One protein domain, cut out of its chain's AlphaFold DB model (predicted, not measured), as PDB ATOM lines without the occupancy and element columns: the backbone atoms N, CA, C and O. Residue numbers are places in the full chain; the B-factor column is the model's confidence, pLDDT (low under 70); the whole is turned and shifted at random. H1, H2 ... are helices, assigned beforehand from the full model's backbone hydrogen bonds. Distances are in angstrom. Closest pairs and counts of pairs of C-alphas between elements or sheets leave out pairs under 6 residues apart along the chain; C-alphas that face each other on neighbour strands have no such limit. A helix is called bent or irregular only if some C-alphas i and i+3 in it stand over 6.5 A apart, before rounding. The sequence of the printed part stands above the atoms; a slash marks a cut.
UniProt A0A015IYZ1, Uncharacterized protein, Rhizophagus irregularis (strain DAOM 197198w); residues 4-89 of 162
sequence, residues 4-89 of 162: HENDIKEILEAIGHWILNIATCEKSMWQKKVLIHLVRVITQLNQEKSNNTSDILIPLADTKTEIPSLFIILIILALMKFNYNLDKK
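What this domain is: This is residues 4 to 89 of the 162 residues of an uncharacterized protein of Rhizophagus irregularis (strain DAOM 197198w) (UniProt A0A015IYZ1). The longest helix, H2, and the nearly as long H1 form an open V, coming near each other where H1 ends and H2 begins; the short H3 packs beside H1. The far part of H2, residues 39 to 49, sticks out together with residues 50 to 66 of the long loop that leads back to H3. The printed part has 86 residues, with three named helices in the order H1, H2, H3, and no named strand; its class is all helix. It is loose, with a radius of gyration of the C-alphas of 15.4 A, and spans 44 by 35 by 21 A.

Where its parts are: H2, residues 28 to 49, is 31.2 A long from first to last C-alpha, beginning at C-alpha 28 (-49.345, -26.326, 23.093). H1, residues 4 to 23, is 29.3 A long and begins at C-alpha 4 (-16.939, -16.069, 35.280). H3, residues 70 to 79, is 14.3 A long and ends at C-alpha 79 (-36.324, -28.724, 39.907).

How they stand to each other: H2 is close to H1 but not clearly touching; their closest C-alphas, those of Ile 22 and Gln 31, are 6.2 A apart. These helices run opposite ways at a tilt of 36 degrees, only just steep. H1 and H3 touch, with the closest C-alphas, those of Ile 11 and Leu 70, 5.7 A apart. They run the same way at a shallow tilt of 21 degrees. H2 and H3 are apart. In H2 and H3 every O i to N i+4 pair is within hydrogen-bond range; in H1, 15 of 16 are.

The domain as a whole: The two C-alphas farthest apart, those of Asp 55 and Lys 89, are 46.1 A apart. The printed part has no cut. The link from H1 to H2 is tight; that from H2 to H3, residues 50 to 69, is long. Mean pLDDT of the printed part is 77.0, with residues 4 to 6, 50 to 66 and 85 to 89 under 70.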
ATOM      1  N   HIS A   4     -15.586 -16.596  35.461       56.34
ATOM      2  CA  HIS A   4     -16.939 -16.069  35.280       56.34
ATOM      3  C   HIS A   4     -17.405 -15.905  33.821       56.34
ATOM      4  O   HIS A   4     -18.607 -15.956  33.573       56.34
ATOM      5  N   GLU A   5     -16.511 -15.706  32.843       55.66
ATOM      6  CA  GLU A   5     -16.938 -15.568  31.434       55.66
ATOM      7  C   GLU A   5     -17.429 -16.899  30.844       55.66
ATOM      8  O   GLU A   5     -18.398 -16.916  30.081       55.66
ATOM      9  N   ASN A   6     -16.806 -18.017  31.238       60.59
ATOM     10  CA  ASN A   6     -17.257 -19.351  30.831       60.59
ATOM     11  C   ASN A   6     -18.639 -19.672  31.419       60.59
ATOM     12  O   ASN A   6     -19.497 -20.190  30.704       60.59
ATOM     13  N   ASP A   7     -18.897 -19.264  32.666       78.19
ATOM     14  CA  ASP A   7     -20.169 -19.517  33.349       78.19
ATOM     15  C   ASP A   7     -21.360 -18.857  32.635       78.19
ATOM     16  O   ASP A   7     -22.419 -19.470  32.504       78.19
ATOM     17  N   ILE A   8     -21.206 -17.628  32.120       86.19
ATOM     18  CA  ILE A   8     -22.292 -16.923  31.409       86.19
ATOM     19  C   ILE A   8     -22.682 -17.673  30.133       86.19
ATOM     20  O   ILE A   8     -23.871 -17.867  29.862       86.19
ATOM     21  N   LYS A   9     -21.690 -18.106  29.346       86.62
ATOM     22  CA  LYS A   9     -21.932 -18.876  28.122       86.62
ATOM     23  C   LYS A   9     -22.673 -20.175  28.442       86.62
ATOM     24  O   LYS A   9     -23.682 -20.472  27.804       86.62
ATOM     25  N   GLU A  10     -22.211 -20.913  29.446       85.81
ATOM     26  CA  GLU A  10     -22.820 -22.183  29.852       85.81
ATOM     27  C   GLU A  10     -24.252 -22.006  30.376       85.81
ATOM     28  O   GLU A  10     -25.136 -22.797  30.041       85.81
ATOM     29  N   ILE A  11     -24.518 -20.934  31.132       89.44
ATOM     30  CA  ILE A  11     -25.873 -20.573  31.577       89.44
ATOM     31  C   ILE A  11     -26.794 -20.345  30.373       89.44
ATOM     32  O   ILE A  11     -27.903 -20.885  30.327       89.44
ATOM     33  N   LEU A  12     -26.344 -19.565  29.384       90.44
ATOM     34  CA  LEU A  12     -27.131 -19.284  28.181       90.44
ATOM     35  C   LEU A  12     -27.391 -20.555  27.363       90.44
ATOM     36  O   LEU A  12     -28.514 -20.763  26.899       90.44
ATOM     37  N   GLU A  13     -26.396 -21.434  27.228       88.38
ATOM     38  CA  GLU A  13     -26.561 -22.734  26.570       88.38
ATOM     39  C   GLU A  13     -27.568 -23.624  27.311       88.38
ATOM     40  O   GLU A  13     -28.432 -24.238  26.675       88.38
ATOM     41  N   ALA A  14     -27.521 -23.668  28.646       87.38
ATOM     42  CA  ALA A  14     -28.464 -24.430  29.460       87.38
ATOM     43  C   ALA A  14     -29.909 -23.938  29.281       87.38
ATOM     44  O   ALA A  14     -30.824 -24.743  29.056       87.38
ATOM     45  N   ILE A  15     -30.108 -22.616  29.292       91.00
ATOM     46  CA  ILE A  15     -31.409 -21.980  29.039       91.00
ATOM     47  C   ILE A  15     -31.884 -22.268  27.609       91.00
ATOM     48  O   ILE A  15     -33.031 -22.673  27.416       91.00
ATOM     49  N   GLY A  16     -31.015 -22.124  26.604       89.75
ATOM     50  CA  GLY A  16     -31.353 -22.409  25.207       89.75
ATOM     51  C   GLY A  16     -31.827 -23.850  25.011       89.75
ATOM     52  O   GLY A  16     -32.848 -24.113  24.371       89.75
ATOM     53  N   HIS A  17     -31.151 -24.799  25.649       86.94
ATOM     54  CA  HIS A  17     -31.547 -26.198  25.622       86.94
ATOM     55  C   HIS A  17     -32.864 -26.490  26.350       86.94
ATOM     56  O   HIS A  17     -33.621 -27.357  25.905       86.94
ATOM     57  N   TRP A  18     -33.149 -25.780  27.440       90.19
ATOM     58  CA  TRP A  18     -34.448 -25.850  28.106       90.19
ATOM     59  C   TRP A  18     -35.574 -25.322  27.199       90.19
ATOM     60  O   TRP A  18     -36.623 -25.963  27.092       90.19
ATOM     61  N   ILE A  19     -35.341 -24.228  26.462       91.38
ATOM     62  CA  ILE A  19     -36.292 -23.690  25.470       91.38
ATOM     63  C   ILE A  19     -36.564 -24.716  24.360       91.38
ATOM     64  O   ILE A  19     -37.724 -24.965  24.025       91.38
ATOM     65  N   LEU A  20     -35.526 -25.370  23.827       87.94
ATOM     66  CA  LEU A  20     -35.690 -26.432  22.824       87.94
ATOM     67  C   LEU A  20     -36.540 -27.599  23.352       87.94
ATOM     68  O   LEU A  20     -37.404 -28.104  22.640       87.94
ATOM     69  N   ASN A  21     -36.357 -27.988  24.616       86.38
ATOM     70  CA  ASN A  21     -37.169 -29.031  25.246       86.38
ATOM     71  C   ASN A  21     -38.658 -28.640  25.369       86.38
ATOM     72  O   ASN A  21     -39.543 -29.486  25.235       86.38
ATOM     73  N   ILE A  22     -38.961 -27.355  25.580       88.19
ATOM     74  CA  ILE A  22     -40.346 -26.854  25.559       88.19
ATOM     75  C   ILE A  22     -40.931 -26.935  24.149       88.19
ATOM     76  O   ILE A  22     -42.084 -27.344  23.997       88.19
ATOM     77  N   ALA A  23     -40.150 -26.595  23.119       85.50
ATOM     78  CA  ALA A  23     -40.589 -26.682  21.727       85.50
ATOM     79  C   ALA A  23     -40.976 -28.117  21.318       85.50
ATOM     80  O   ALA A  23     -41.858 -28.299  20.485       85.50
ATOM     81  N   THR A  24     -40.389 -29.133  21.958       80.50
ATOM     82  CA  THR A  24     -40.739 -30.548  21.750       80.50
ATOM     83  C   THR A  24     -41.853 -31.076  22.666       80.50
ATOM     84  O   THR A  24     -42.263 -32.223  22.524       80.50
ATOM     85  N   CYS A  25     -42.349 -30.289  23.628       78.62
ATOM     86  CA  CYS A  25     -43.395 -30.723  24.558       78.62
ATOM     87  C   CYS A  25     -44.790 -30.692  23.908       78.62
ATOM     88  O   CYS A  25     -45.167 -29.700  23.301       78.62
ATOM     89  N   GLU A  26     -45.624 -31.708  24.136       78.88
ATOM     90  CA  GLU A  26     -46.989 -31.790  23.572       78.88
ATOM     91  C   GLU A  26     -47.965 -30.712  24.104       78.88
ATOM     92  O   GLU A  26     -49.073 -30.531  23.596       78.88
ATOM     93  N   LYS A  27     -47.576 -29.948  25.133       86.06
ATOM     94  CA  LYS A  27     -48.433 -28.948  25.789       86.06
ATOM     95  C   LYS A  27     -48.452 -27.612  25.032       86.06
ATOM     96  O   LYS A  27     -47.840 -26.638  25.474       86.06
ATOM     97  N   SER A  28     -49.241 -27.525  23.958       86.88
ATOM     98  CA  SER A  28     -49.345 -26.326  23.093       86.88
ATOM     99  C   SER A  28     -49.617 -25.009  23.846       86.88
ATOM    100  O   SER A  28     -49.011 -23.978  23.550       86.88
ATOM    101  N   MET A  29     -50.472 -25.020  24.875       91.75
ATOM    102  CA  MET A  29     -50.750 -23.813  25.673       91.75
ATOM    103  C   MET A  29     -49.535 -23.335  26.479       91.75
ATOM    104  O   MET A  29     -49.311 -22.132  26.608       91.75
ATOM    105  N   TRP A  30     -48.725 -24.268  26.989       89.62
ATOM    106  CA  TRP A  30     -47.492 -23.936  27.698       89.62
ATOM    107  C   TRP A  30     -46.450 -23.345  26.746       89.62
ATOM    108  O   TRP A  30     -45.859 -22.312  27.055       89.62
ATOM    109  N   GLN A  31     -46.304 -23.930  25.553       92.69
ATOM    110  CA  GLN A  31     -45.422 -23.411  24.505       92.69
ATOM    111  C   GLN A  31     -45.770 -21.967  24.131       92.69
ATOM    112  O   GLN A  31     -44.896 -21.101  24.137       92.69
ATOM    113  N   LYS A  32     -47.057 -21.681  23.884       93.25
ATOM    114  CA  LYS A  32     -47.536 -20.323  23.575       93.25
ATOM    115  C   LYS A  32     -47.236 -19.340  24.705       93.25
ATOM    116  O   LYS A  32     -46.767 -18.235  24.440       93.25
ATOM    117  N   LYS A  33     -47.465 -19.739  25.963       94.00
ATOM    118  CA  LYS A  33     -47.190 -18.888  27.129       94.00
ATOM    119  C   LYS A  33     -45.707 -18.524  27.214       94.00
ATOM    120  O   LYS A  33     -45.392 -17.343  27.357       94.00
ATOM    121  N   VAL A  34     -44.821 -19.514  27.093       92.94
ATOM    122  CA  VAL A  34     -43.367 -19.298  27.111       92.94
ATOM    123  C   VAL A  34     -42.941 -18.402  25.949       92.94
ATOM    124  O   VAL A  34     -42.226 -17.430  26.176       92.94
ATOM    125  N   LEU A  35     -43.438 -18.661  24.737       94.00
ATOM    126  CA  LEU A  35     -43.115 -17.860  23.556       94.00
ATOM    127  C   LEU A  35     -43.486 -16.382  23.741       94.00
ATOM    128  O   LEU A  35     -42.658 -15.522  23.470       94.00
ATOM    129  N   ILE A  36     -44.681 -16.077  24.260       94.00
ATOM    130  CA  ILE A  36     -45.107 -14.689  24.523       94.00
ATOM    131  C   ILE A  36     -44.145 -13.985  25.492       94.00
ATOM    132  O   ILE A  36     -43.795 -12.824  25.280       94.00
ATOM    133  N   HIS A  37     -43.696 -14.681  26.540       93.00
ATOM    134  CA  HIS A  37     -42.772 -14.103  27.521       93.00
ATOM    135  C   HIS A  37     -41.380 -13.890  26.914       93.00
ATOM    136  O   HIS A  37     -40.800 -12.822  27.090       93.00
ATOM    137  N   LEU A  38     -40.873 -14.863  26.149       93.75
ATOM    138  CA  LEU A  38     -39.582 -14.751  25.466       93.75
ATOM    139  C   LEU A  38     -39.581 -13.636  24.420       93.75
ATOM    140  O   LEU A  38     -38.627 -12.867  24.374       93.75
ATOM    141  N   VAL A  39     -40.648 -13.500  23.624       92.56
ATOM    142  CA  VAL A  39     -40.779 -12.411  22.642       92.56
ATOM    143  C   VAL A  39     -40.673 -11.060  23.335       92.56
ATOM    144  O   VAL A  39     -39.891 -10.226  22.890       92.56
ATOM    145  N   ARG A  40     -41.375 -10.864  24.460       91.19
ATOM    146  CA  ARG A  40     -41.294  -9.617  25.235       91.19
ATOM    147  C   ARG A  40     -39.859  -9.320  25.678       91.19
ATOM    148  O   ARG A  40     -39.366  -8.229  25.403       91.19
ATOM    149  N   VAL A  41     -39.179 -10.293  26.286       90.06
ATOM    150  CA  VAL A  41     -37.786 -10.135  26.744       90.06
ATOM    151  C   VAL A  41     -36.848  -9.819  25.575       90.06
ATOM    152  O   VAL A  41     -36.078  -8.868  25.648       90.06
ATOM    153  N   ILE A  42     -36.948 -10.551  24.461       88.88
ATOM    154  CA  ILE A  42     -36.106 -10.336  23.273       88.88
ATOM    155  C   ILE A  42     -36.343  -8.948  22.672       88.88
ATOM    156  O   ILE A  42     -35.385  -8.267  22.312       88.88
ATOM    157  N   THR A  43     -37.603  -8.505  22.571       87.62
ATOM    158  CA  THR A  43     -37.917  -7.166  22.046       87.62
ATOM    159  C   THR A  43     -37.348  -6.056  22.922       87.62
ATOM    160  O   THR A  43     -36.818  -5.090  22.384       87.62
ATOM    161  N   GLN A  44     -37.389  -6.221  24.247       85.00
ATOM    162  CA  GLN A  44     -36.829  -5.258  25.198       85.00
ATOM    163  C   GLN A  44     -35.297  -5.203  25.101       85.00
ATOM    164  O   GLN A  44     -34.739  -4.133  24.878       85.00
ATOM    165  N   LEU A  45     -34.621  -6.357  25.136       84.88
ATOM    166  CA  LEU A  45     -33.159  -6.429  25.009       84.88
ATOM    167  C   LEU A  45     -32.657  -5.868  23.667       84.88
ATOM    168  O   LEU A  45     -31.606  -5.231  23.599       84.88
ATOM    169  N   ASN A  46     -33.412  -6.071  22.582       80.88
ATOM    170  CA  ASN A  46     -33.077  -5.494  21.279       80.88
ATOM    171  C   ASN A  46     -33.249  -3.967  21.241       80.88
ATOM    172  O   ASN A  46     -32.485  -3.303  20.541       80.88
ATOM    173  N   GLN A  47     -34.215  -3.405  21.976       82.62
ATOM    174  CA  GLN A  47     -34.381  -1.952  22.103       82.62
ATOM    175  C   GLN A  47     -33.224  -1.329  22.895       82.62
ATOM    176  O   GLN A  47     -32.643  -0.347  22.435       82.62
ATOM    177  N   GLU A  48     -32.828  -1.945  24.014       74.38
ATOM    178  CA  GLU A  48     -31.679  -1.515  24.829       74.38
ATOM    179  C   GLU A  48     -30.368  -1.526  24.031       74.38
ATOM    180  O   GLU A  48     -29.566  -0.601  24.122       74.38
ATOM    181  N   LYS A  49     -30.178  -2.529  23.164       72.69
ATOM    182  CA  LYS A  49     -29.013  -2.621  22.271       72.69
ATOM    183  C   LYS A  49     -28.993  -1.542  21.174       72.69
ATOM    184  O   LYS A  49     -27.929  -1.253  20.628       72.69
ATOM    185  N   SER A  50     -30.147  -0.978  20.812       67.31
ATOM    186  CA  SER A  50     -30.311  -0.082  19.657       67.31
ATOM    187  C   SER A  50     -30.133   1.414  19.974       67.31
ATOM    188  O   SER A  50     -30.210   2.212  19.044       67.31
ATOM    189  N   ASN A  51     -29.909   1.820  21.232       55.94
ATOM    190  CA  ASN A  51     -29.809   3.232  21.662       55.94
ATOM    191  C   ASN A  51     -30.983   4.147  21.246       55.94
ATOM    192  O   ASN A  51     -30.849   5.369  21.261       55.94
ATOM    193  N   ASN A  52     -32.151   3.592  20.919       50.88
ATOM    194  CA  ASN A  52     -33.339   4.401  20.671       50.88
ATOM    195  C   ASN A  52     -34.119   4.521  21.978       50.88
ATOM    196  O   ASN A  52     -34.924   3.657  22.322       50.88
ATOM    197  N   THR A  53     -33.867   5.606  22.706       50.78
ATOM    198  CA  THR A  53     -34.763   6.142  23.732       50.78
ATOM    199  C   THR A  53     -36.118   6.436  23.083       50.78
ATOM    200  O   THR A  53     -36.348   7.516  22.549       50.78
ATOM    201  N   SER A  54     -37.018   5.453  23.069       45.25
ATOM    202  CA  SER A  54     -38.444   5.692  22.855       45.25
ATOM    203  C   SER A  54     -39.178   5.427  24.163       45.25
ATOM    204  O   SER A  54     -39.031   4.350  24.742       45.25
ATOM    205  N   ASP A  55     -39.945   6.424  24.598       47.69
ATOM    206  CA  ASP A  55     -40.549   6.606  25.921       47.69
ATOM    207  C   ASP A  55     -41.602   5.560  26.327       47.69
ATOM    208  O   ASP A  55     -42.766   5.871  26.578       47.69
ATOM    209  N   ILE A  56     -41.195   4.303  26.480       50.69
ATOM    210  CA  ILE A  56     -41.894   3.361  27.359       50.69
ATOM    211  C   ILE A  56     -40.861   2.797  28.333       50.69
ATOM    212  O   ILE A  56     -40.500   1.621  28.304       50.69
ATOM    213  N   LEU A  57     -40.367   3.675  29.206       47.56
ATOM    214  CA  LEU A  57     -39.661   3.280  30.418       47.56
ATOM    215  C   LEU A  57     -40.665   2.562  31.331       47.56
ATOM    216  O   LEU A  57     -41.300   3.175  32.185       47.56
ATOM    217  N   ILE A  58     -40.824   1.250  31.156       52.22
ATOM    218  CA  ILE A  58     -41.149   0.416  32.313       52.22
ATOM    219  C   ILE A  58     -39.825   0.317  33.067       52.22
ATOM    220  O   ILE A  58     -38.886  -0.242  32.499       52.22
ATOM    221  N   PRO A  59     -39.710   0.884  34.280       43.16
ATOM    222  CA  PRO A  59     -38.448   0.895  34.993       43.16
ATOM    223  C   PRO A  59     -37.965  -0.544  35.136       43.16
ATOM    224  O   PRO A  59     -38.649  -1.376  35.741       43.16
ATOM    225  N   LEU A  60     -36.783  -0.833  34.594       46.94
ATOM    226  CA  LEU A  60     -35.957  -1.865  35.186       46.94
ATOM    227  C   LEU A  60     -35.772  -1.374  36.618       46.94
ATOM    228  O   LEU A  60     -35.193  -0.310  36.833       46.94
ATOM    229  N   ALA A  61     -36.387  -2.055  37.587       43.34
ATOM    230  CA  ALA A  61     -36.016  -1.826  38.968       43.34
ATOM    231  C   ALA A  61     -34.497  -1.972  38.983       43.34
ATOM    232  O   ALA A  61     -33.995  -3.038  38.615       43.34
ATOM    233  N   ASP A  62     -33.820  -0.869  39.300       45.50
ATOM    234  CA  ASP A  62     -32.373  -0.720  39.370       45.50
ATOM    235  C   ASP A  62     -31.890  -1.604  40.521       45.50
ATOM    236  O   ASP A  62     -31.640  -1.206  41.656       45.50
ATOM    237  N   THR A  63     -31.961  -2.894  40.259       45.78
ATOM    238  CA  THR A  63     -31.576  -3.962  41.139       45.78
ATOM    239  C   THR A  63     -30.205  -4.306  40.627       45.78
ATOM    240  O   THR A  63     -30.052  -4.678  39.465       45.78
ATOM    241  N   LYS A  64     -29.202  -4.145  41.493       48.47
ATOM    242  CA  LYS A  64     -27.922  -4.842  41.383       48.47
ATOM    243  C   LYS A  64     -28.241  -6.326  41.203       48.47
ATOM    244  O   LYS A  64     -28.372  -7.064  42.173       48.47
ATOM    245  N   THR A  65     -28.507  -6.731  39.973       58.00
ATOM    246  CA  THR A  65     -28.921  -8.079  39.630       58.00
ATOM    247  C   THR A  65     -27.625  -8.803  39.395       58.00
ATOM    248  O   THR A  65     -27.076  -8.825  38.297       58.00
ATOM    249  N   GLU A  66     -27.069  -9.310  40.492       69.62
ATOM    250  CA  GLU A  66     -25.989 -10.274  40.408       69.62
ATOM    251  C   GLU A  66     -26.467 -11.419  39.514       69.62
ATOM    252  O   GLU A  66     -27.538 -11.996  39.732       69.62
ATOM    253  N   ILE A  67     -25.700 -11.691  38.458       76.50
ATOM    254  CA  ILE A  67     -25.982 -12.789  37.540       76.50
ATOM    255  C   ILE A  67     -26.008 -14.069  38.386       76.50
ATOM    256  O   ILE A  67     -25.021 -14.348  39.075       76.50
ATOM    257  N   PRO A  68     -27.110 -14.845  38.375       82.56
ATOM    258  CA  PRO A  68     -27.169 -16.089  39.125       82.56
ATOM    259  C   PRO A  68     -26.011 -16.999  38.723       82.56
ATOM    260  O   PRO A  68     -25.710 -17.131  37.537       82.56
ATOM    261  N   SER A  69     -25.374 -17.651  39.696       86.62
ATOM    262  CA  SER A  69     -24.299 -18.592  39.385       86.62
ATOM    263  C   SER A  69     -24.822 -19.765  38.554       86.62
ATOM    264  O   SER A  69     -25.989 -20.159  38.668       86.62
ATOM    265  N   LEU A  70     -23.942 -20.373  37.754       85.50
ATOM    266  CA  LEU A  70     -24.277 -21.546  36.944       85.50
ATOM    267  C   LEU A  70     -24.922 -22.647  37.795       85.50
ATOM    268  O   LEU A  70     -25.947 -23.206  37.419       85.50
ATOM    269  N   PHE A  71     -24.387 -22.891  38.992       84.50
ATOM    270  CA  PHE A  71     -24.932 -23.863  39.935       84.50
ATOM    271  C   PHE A  71     -26.403 -23.596  40.295       84.50
ATOM    272  O   PHE A  71     -27.215 -24.523  40.284       84.50
ATOM    273  N   ILE A  72     -26.773 -22.336  40.560       87.81
ATOM    274  CA  ILE A  72     -28.161 -21.960  40.869       87.81
ATOM    275  C   ILE A  72     -29.068 -22.247  39.668       87.81
ATOM    276  O   ILE A  72     -30.141 -22.829  39.833       87.81
ATOM    277  N   ILE A  73     -28.626 -21.897  38.458       90.00
ATOM    278  CA  ILE A  73     -29.387 -22.165  37.230       90.00
ATOM    279  C   ILE A  73     -29.580 -23.670  37.018       90.00
ATOM    280  O   ILE A  73     -30.699 -24.110  36.751       90.00
ATOM    281  N   LEU A  74     -28.533 -24.478  37.199       86.25
ATOM    282  CA  LEU A  74     -28.621 -25.934  37.065       86.25
ATOM    283  C   LEU A  74     -29.590 -26.553  38.082       86.25
ATOM    284  O   LEU A  74     -30.370 -27.436  37.717       86.25
ATOM    285  N   ILE A  75     -29.612 -26.058  39.327       86.50
ATOM    286  CA  ILE A  75     -30.599 -26.484  40.333       86.50
ATOM    287  C   ILE A  75     -32.020 -26.134  39.890       86.50
ATOM    288  O   ILE A  75     -32.901 -26.992  39.955       86.50
ATOM    289  N   ILE A  76     -32.260 -24.906  39.419       90.12
ATOM    290  CA  ILE A  76     -33.586 -24.485  38.937       90.12
ATOM    291  C   ILE A  76     -34.054 -25.411  37.809       90.12
ATOM    292  O   ILE A  76     -35.173 -25.924  37.851       90.12
ATOM    293  N   LEU A  77     -33.188 -25.688  36.833       89.62
ATOM    294  CA  LEU A  77     -33.495 -26.590  35.724       89.62
ATOM    295  C   LEU A  77     -33.827 -28.013  36.203       89.62
ATOM    296  O   LEU A  77     -34.826 -28.593  35.767       89.62
ATOM    297  N   ALA A  78     -33.058 -28.544  37.157       84.81
ATOM    298  CA  ALA A  78     -33.317 -29.855  37.749       84.81
ATOM    299  C   ALA A  78     -34.668 -29.905  38.487       84.81
ATOM    300  O   ALA A  78     -35.430 -30.860  38.313       84.81
ATOM    301  N   LEU A  79     -35.018 -28.856  39.243       88.69
ATOM    302  CA  LEU A  79     -36.324 -28.724  39.907       88.69
ATOM    303  C   LEU A  79     -37.481 -28.672  38.900       88.69
ATOM    304  O   LEU A  79     -38.560 -29.210  39.155       88.69
ATOM    305  N   MET A  80     -37.244 -28.106  37.715       86.25
ATOM    306  CA  MET A  80     -38.183 -28.130  36.587       86.25
ATOM    307  C   MET A  80     -38.228 -29.483  35.855       86.25
ATOM    308  O   MET A  80     -38.895 -29.599  34.825       86.25
ATOM    309  N   LYS A  81     -37.550 -30.513  36.382       84.88
ATOM    310  CA  LYS A  81     -37.392 -31.850  35.786       84.88
ATOM    311  C   LYS A  81     -36.700 -31.827  34.420       84.88
ATOM    312  O   LYS A  81     -36.906 -32.724  33.604       84.88
ATOM    313  N   PHE A  82     -35.869 -30.817  34.169       82.62
ATOM    314  CA  PHE A  82     -35.013 -30.744  32.993       82.62
ATOM    315  C   PHE A  82     -33.582 -31.111  33.385       82.62
ATOM    316  O   PHE A  82     -32.872 -30.327  34.008       82.62
ATOM    317  N   ASN A  83     -33.158 -32.321  33.020       74.44
ATOM    318  CA  ASN A  83     -31.785 -32.748  33.253       74.44
ATOM    319  C   ASN A  83     -30.877 -32.178  32.153       74.44
ATOM    320  O   ASN A  83     -30.788 -32.733  31.053       74.44
ATOM    321  N   TYR A  84     -30.249 -31.037  32.438       74.94
ATOM    322  CA  TYR A  84     -29.242 -30.462  31.560       74.94
ATOM    323  C   TYR A  84     -27.942 -31.255  31.689       74.94
ATOM    324  O   TYR A  84     -27.203 -31.104  32.657       74.94
ATOM    325  N   ASN A  85     -27.673 -32.113  30.708       68.19
ATOM    326  CA  ASN A  85     -26.374 -32.753  30.582       68.19
ATOM    327  C   ASN A  85     -25.481 -31.901  29.668       68.19
ATOM    328  O   ASN A  85     -25.802 -31.745  28.488       68.19
ATOM    329  N   LEU A  86     -24.391 -31.358  30.219       57.19
ATOM    330  CA  LEU A  86     -23.345 -30.641  29.474       57.19
ATOM    331  C   LEU A  86     -22.683 -31.552  28.430       57.19
ATOM    332  O   LEU A  86     -22.334 -31.096  27.344       57.19
ATOM    333  N   ASP A  87     -22.630 -32.861  28.692       55.94
ATOM    334  CA  ASP A  87     -22.064 -33.868  27.792       55.94
ATOM    335  C   ASP A  87     -23.022 -34.239  26.654       55.94
ATOM    336  O   ASP A  87     -23.152 -35.419  26.306       55.94
ATOM    337  N   LYS A  88     -23.748 -33.267  26.088       54.88
ATOM    338  CA  LYS A  88     -24.746 -33.480  25.033       54.88
ATOM    339  C   LYS A  88     -24.113 -34.066  23.773       54.88
ATOM    340  O   LYS A  88     -23.883 -33.401  22.768       54.88
ATOM    341  N   LYS A  89     -23.923 -35.381  23.791       56.94
ATOM    342  CA  LYS A  89     -23.866 -36.199  22.591       56.94
ATOM    343  C   LYS A  89     -25.180 -35.977  21.855       56.94
ATOM    344  O   LYS A  89     -26.252 -36.037  22.462       56.94
TER     345      LYS A  89